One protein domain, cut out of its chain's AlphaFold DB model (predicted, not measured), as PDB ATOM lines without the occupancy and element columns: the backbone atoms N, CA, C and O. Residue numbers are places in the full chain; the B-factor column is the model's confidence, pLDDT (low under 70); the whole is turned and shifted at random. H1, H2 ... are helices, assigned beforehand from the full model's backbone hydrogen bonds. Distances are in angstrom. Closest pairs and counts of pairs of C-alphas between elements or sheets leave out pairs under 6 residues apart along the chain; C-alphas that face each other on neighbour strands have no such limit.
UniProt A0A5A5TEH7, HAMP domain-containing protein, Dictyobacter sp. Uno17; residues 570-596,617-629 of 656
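What this domain is: This is residues 570 to 596 and 617 to 629 of the 656 residues of the protein "HAMP domain-containing protein" of Dictyobacter sp. Uno17 (UniProt A0A5A5TEH7). One long straight helix, H1, makes the length of a rod-like model, and a shorter helix, H2, lies side by side with its later part, running back the opposite way. The early part of H1, residues 570 to 580, sticks out alone. The printed part has 40 residues with two named helices, H1 then H2, and no named strand; its class is all helix. It is loose, with a radius of gyration of the C-alphas of 12.0 A, and spans 39 by 17 by 9 A.

How they stand to each other: H1, residues 570 to 596, touches H2, residues 617 to 629, with residues 582 to 592 alone. The closest C-alphas, those of Tyr 589 and Arg 620, are 6.9 A apart. The two helices run opposite ways at a shallow tilt of 21 degrees. In H1 and H2 every O i to N i+4 pair is within hydrogen-bond range.

Where its parts are: H1 measures 39.4 A from C-alpha 570 at (-19.845, 56.092, 5.094) to C-alpha 596 at (-35.347, 49.172, -30.508). H2 measures 18.8 A and ends with C-alpha 629 at (-23.044, 42.015, -10.082).

The domain as a whole: The C-alphas farthest apart, those of Gln 570 and Glu 596, are 39.4 A apart. Residues 597 to 616 are not printed, and C-alphas 596 and 617 are 9.6 A apart across this cut. The mean pLDDT of the printed part is 77.2, and residue 596 is under 70.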
ATOM      1  N   GLN A 570     -20.513  56.537   6.322       77.19
ATOM      2  CA  GLN A 570     -19.845  56.092   5.094       77.19
ATOM      3  C   GLN A 570     -20.569  54.899   4.464       77.19
ATOM      4  O   GLN A 570     -20.749  54.866   3.247       77.19
ATOM      5  N   TRP A 571     -21.044  53.966   5.288       75.81
ATOM      6  CA  TRP A 571     -21.827  52.823   4.831       75.81
ATOM      7  C   TRP A 571     -23.142  53.240   4.171       75.81
ATOM      8  O   TRP A 571     -23.458  52.808   3.061       75.81
ATOM      9  N   GLN A 572     -23.889  54.140   4.815       74.19
ATOM     10  CA  GLN A 572     -25.139  54.665   4.264       74.19
ATOM     11  C   GLN A 572     -24.916  55.411   2.944       74.19
ATOM     12  O   GLN A 572     -25.690  55.228   2.005       74.19
ATOM     13  N   ALA A 573     -23.839  56.194   2.836       72.12
ATOM     14  CA  ALA A 573     -23.486  56.883   1.599       72.12
ATOM     15  C   ALA A 573     -23.165  55.897   0.462       72.12
ATOM     16  O   ALA A 573     -23.643  56.078  -0.656       72.12
ATOM     17  N   GLN A 574     -22.418  54.822   0.741       76.94
ATOM     18  CA  GLN A 574     -22.128  53.775  -0.249       76.94
ATOM     19  C   GLN A 574     -23.388  53.020  -0.696       76.94
ATOM     20  O   GLN A 574     -23.529  52.682  -1.869       76.94
ATOM     21  N   MET A 575     -24.338  52.790   0.209       74.50
ATOM     22  CA  MET A 575     -25.626  52.198  -0.157       74.50
ATOM     23  C   MET A 575     -26.458  53.113  -1.057       74.50
ATOM     24  O   MET A 575     -27.059  52.650  -2.025       74.50
ATOM     25  N   GLN A 576     -26.457  54.417  -0.780       74.12
ATOM     26  CA  GLN A 576     -27.157  55.397  -1.610       74.12
ATOM     27  C   GLN A 576     -26.537  55.514  -3.007       74.12
ATOM     28  O   GLN A 576     -27.274  55.590  -3.992       74.12
ATOM     29  N   THR A 577     -25.204  55.476  -3.128       76.00
ATOM     30  CA  THR A 577     -24.554  55.489  -4.447       76.00
ATOM     31  C   THR A 577     -24.880  54.228  -5.237       76.00
ATOM     32  O   THR A 577     -25.234  54.340  -6.410       76.00
ATOM     33  N   LEU A 578     -24.870  53.049  -4.606       77.00
ATOM     34  CA  LEU A 578     -25.274  51.797  -5.258       77.00
ATOM     35  C   LEU A 578     -26.728  51.838  -5.746       77.00
ATOM     36  O   LEU A 578     -26.983  51.486  -6.897       77.00
ATOM     37  N   ALA A 579     -27.656  52.342  -4.930       73.69
ATOM     38  CA  ALA A 579     -29.051  52.516  -5.334       73.69
ATOM     39  C   ALA A 579     -29.192  53.487  -6.523       73.69
ATOM     40  O   ALA A 579     -29.958  53.236  -7.453       73.69
ATOM     41  N   SER A 580     -28.409  54.573  -6.547       76.31
ATOM     42  CA  SER A 580     -28.419  55.517  -7.672       76.31
ATOM     43  C   SER A 580     -27.906  54.883  -8.974       76.31
ATOM     44  O   SER A 580     -28.516  55.071 -10.028       76.31
ATOM     45  N   ILE A 581     -26.852  54.061  -8.905       75.19
ATOM     46  CA  ILE A 581     -26.311  53.341 -10.065       75.19
ATOM     47  C   ILE A 581     -27.355  52.358 -10.604       75.19
ATOM     48  O   ILE A 581     -27.555  52.279 -11.815       75.19
ATOM     49  N   GLU A 582     -28.069  51.656  -9.722       77.12
ATOM     50  CA  GLU A 582     -29.151  50.751 -10.115       77.12
ATOM     51  C   GLU A 582     -30.270  51.490 -10.868       77.12
ATOM     52  O   GLU A 582     -30.693  51.046 -11.940       77.12
ATOM     53  N   THR A 583     -30.695  52.660 -10.377       75.19
ATOM     54  CA  THR A 583     -31.715  53.473 -11.066       75.19
ATOM     55  C   THR A 583     -31.248  53.989 -12.430       75.19
ATOM     56  O   THR A 583     -32.001  53.905 -13.404       75.19
ATOM     57  N   GLN A 584     -29.999  54.457 -12.547       77.69
ATOM     58  CA  GLN A 584     -29.434  54.912 -13.823       77.69
ATOM     59  C   GLN A 584     -29.318  53.772 -14.835       77.69
ATOM     60  O   GLN A 584     -29.633  53.942 -16.012       77.69
ATOM     61  N   MET A 585     -28.921  52.585 -14.377       76.69
ATOM     62  CA  MET A 585     -28.882  51.397 -15.221       76.69
ATOM     63  C   MET A 585     -30.263  50.994 -15.728       76.69
ATOM     64  O   MET A 585     -30.398  50.605 -16.889       76.69
ATOM     65  N   HIS A 586     -31.292  51.097 -14.885       77.88
ATOM     66  CA  HIS A 586     -32.660  50.809 -15.302       77.88
ATOM     67  C   HIS A 586     -33.133  51.778 -16.395       77.88
ATOM     68  O   HIS A 586     -33.731  51.349 -17.380       77.88
ATOM     69  N   HIS A 587     -32.785  53.061 -16.269       77.88
ATOM     70  CA  HIS A 587     -33.092  54.077 -17.274       77.88
ATOM     71  C   HIS A 587     -32.371  53.820 -18.607       77.88
ATOM     72  O   HIS A 587     -32.992  53.877 -19.666       77.88
ATOM     73  N   LEU A 588     -31.078  53.469 -18.575       78.44
ATOM     74  CA  LEU A 588     -30.326  53.104 -19.785       78.44
ATOM     75  C   LEU A 588     -30.925  51.876 -20.479       78.44
ATOM     76  O   LEU A 588     -31.040  51.849 -21.702       78.44
ATOM     77  N   TYR A 589     -31.356  50.880 -19.703       80.56
ATOM     78  CA  TYR A 589     -32.039  49.712 -20.245       80.56
ATOM     79  C   TYR A 589     -33.345  50.095 -20.954       80.56
ATOM     80  O   TYR A 589     -33.579  49.652 -22.078       80.56
ATOM     81  N   GLN A 590     -34.168  50.947 -20.329       80.38
ATOM     82  CA  GLN A 590     -35.414  51.440 -20.923       80.38
ATOM     83  C   GLN A 590     -35.161  52.209 -22.224       80.38
ATOM     84  O   GLN A 590     -35.790  51.906 -23.238       80.38
ATOM     85  N   GLN A 591     -34.177  53.112 -22.247       78.81
ATOM     86  CA  GLN A 591     -33.815  53.858 -23.456       78.81
ATOM     87  C   GLN A 591     -33.347  52.938 -24.588       78.81
ATOM     88  O   GLN A 591     -33.753  53.113 -25.736       78.81
ATOM     89  N   CYS A 592     -32.545  51.913 -24.284       76.81
ATOM     90  CA  CYS A 592     -32.154  50.918 -25.281       76.81
ATOM     91  C   CYS A 592     -33.371  50.169 -25.852       76.81
ATOM     92  O   CYS A 592     -33.422  49.934 -27.060       76.81
ATOM     93  N   THR A 593     -34.364  49.828 -25.022       75.38
ATOM     94  CA  THR A 593     -35.594  49.168 -25.494       75.38
ATOM     95  C   THR A 593     -36.517  50.095 -26.287       75.38
ATOM     96  O   THR A 593     -37.124  49.659 -27.262       75.38
ATOM     97  N   GLU A 594     -36.603  51.377 -25.929       78.25
ATOM     98  CA  GLU A 594     -37.381  52.366 -26.683       78.25
ATOM     99  C   GLU A 594     -36.773  52.632 -28.061       78.25
ATOM    100  O   GLU A 594     -37.506  52.698 -29.047       78.25
ATOM    101  N   ILE A 595     -35.441  52.703 -28.163       73.31
ATOM    102  CA  ILE A 595     -34.750  52.841 -29.452       73.31
ATOM    103  C   ILE A 595     -35.016  51.618 -30.340       73.31
ATOM    104  O   ILE A 595     -35.269  51.786 -31.533       73.31
ATOM    105  N   GLU A 596     -35.022  50.405 -29.774       69.50
ATOM    106  CA  GLU A 596     -35.347  49.172 -30.508       69.50
ATOM    107  C   GLU A 596     -36.796  49.164 -31.033       69.50
ATOM    108  O   GLU A 596     -37.041  48.690 -32.144       69.50
ATOM    109  N   SER A 617     -28.000  44.513 -28.843       77.00
ATOM    110  CA  SER A 617     -28.154  43.267 -28.082       77.00
ATOM    111  C   SER A 617     -26.924  42.959 -27.220       77.00
ATOM    112  O   SER A 617     -27.072  42.505 -26.083       77.00
ATOM    113  N   HIS A 618     -25.717  43.279 -27.705       79.12
ATOM    114  CA  HIS A 618     -24.492  43.159 -26.916       79.12
ATOM    115  C   HIS A 618     -24.476  44.121 -25.718       79.12
ATOM    116  O   HIS A 618     -24.191  43.695 -24.598       79.12
ATOM    117  N   LEU A 619     -24.851  45.391 -25.919       79.38
ATOM    118  CA  LEU A 619     -24.979  46.376 -24.836       79.38
ATOM    119  C   LEU A 619     -26.015  45.949 -23.792       79.38
ATOM    120  O   LEU A 619     -25.738  45.997 -22.595       79.38
ATOM    121  N   ARG A 620     -27.175  45.449 -24.229       79.19
ATOM    122  CA  ARG A 620     -28.212  44.928 -23.328       79.19
ATOM    123  C   ARG A 620     -27.686  43.784 -22.461       79.19
ATOM    124  O   ARG A 620     -27.969  43.744 -21.267       79.19
ATOM    125  N   HIS A 621     -26.893  42.881 -23.038       78.06
ATOM    126  CA  HIS A 621     -26.287  41.787 -22.283       78.06
ATOM    127  C   HIS A 621     -25.257  42.283 -21.255       78.06
ATOM    128  O   HIS A 621     -25.259  41.808 -20.120       78.06
ATOM    129  N   GLN A 622     -24.421  43.268 -21.609       79.00
ATOM    130  CA  GLN A 622     -23.468  43.869 -20.665       79.00
ATOM    131  C   GLN A 622     -24.175  44.576 -19.501       79.00
ATOM    132  O   GLN A 622     -23.762  44.418 -18.353       79.00
ATOM    133  N   ILE A 623     -25.270  45.294 -19.773       81.06
ATOM    134  CA  ILE A 623     -26.093  45.943 -18.742       81.06
ATOM    135  C   ILE A 623     -26.690  44.891 -17.794       81.06
ATOM    136  O   ILE A 623     -26.617  45.055 -16.577       81.06
ATOM    137  N   GLU A 624     -27.204  43.770 -18.302       79.50
ATOM    138  CA  GLU A 624     -27.786  42.732 -17.438       79.50
ATOM    139  C   GLU A 624     -26.729  42.041 -16.555       79.50
ATOM    140  O   GLU A 624     -26.969  41.794 -15.371       79.50
ATOM    141  N   GLN A 625     -25.520  41.796 -17.080       79.25
ATOM    142  CA  GLN A 625     -24.405  41.269 -16.278       79.25
ATOM    143  C   GLN A 625     -23.994  42.230 -15.154       79.25
ATOM    144  O   GLN A 625     -23.702  41.804 -14.032       79.25
ATOM    145  N   LEU A 626     -23.983  43.534 -15.434       80.00
ATOM    146  CA  LEU A 626     -23.639  44.557 -14.449       80.00
ATOM    147  C   LEU A 626     -24.718  44.640 -13.355       80.00
ATOM    148  O   LEU A 626     -24.390  44.733 -12.172       80.00
ATOM    149  N   LYS A 627     -25.991  44.452 -13.722       80.25
ATOM    150  CA  LYS A 627     -27.120  44.406 -12.787       80.25
ATOM    151  C   LYS A 627     -27.013  43.208 -11.847       80.25
ATOM    152  O   LYS A 627     -27.190  43.356 -10.642       80.25
ATOM    153  N   GLN A 628     -26.651  42.034 -12.369       82.44
ATOM    154  CA  GLN A 628     -26.417  40.842 -11.546       82.44
ATOM    155  C   GLN A 628     -25.258  41.036 -10.559       82.44
ATOM    156  O   GLN A 628     -25.372  40.644  -9.398       82.44
ATOM    157  N   ARG A 629     -24.163  41.687 -10.982       77.00
ATOM    158  CA  ARG A 629     -23.044  42.015 -10.082       77.00
ATOM    159  C   ARG A 629     -23.453  42.988  -8.978       77.00
ATOM    160  O   ARG A 629     -23.075  42.772  -7.829       77.00
TER     161      ARG A 629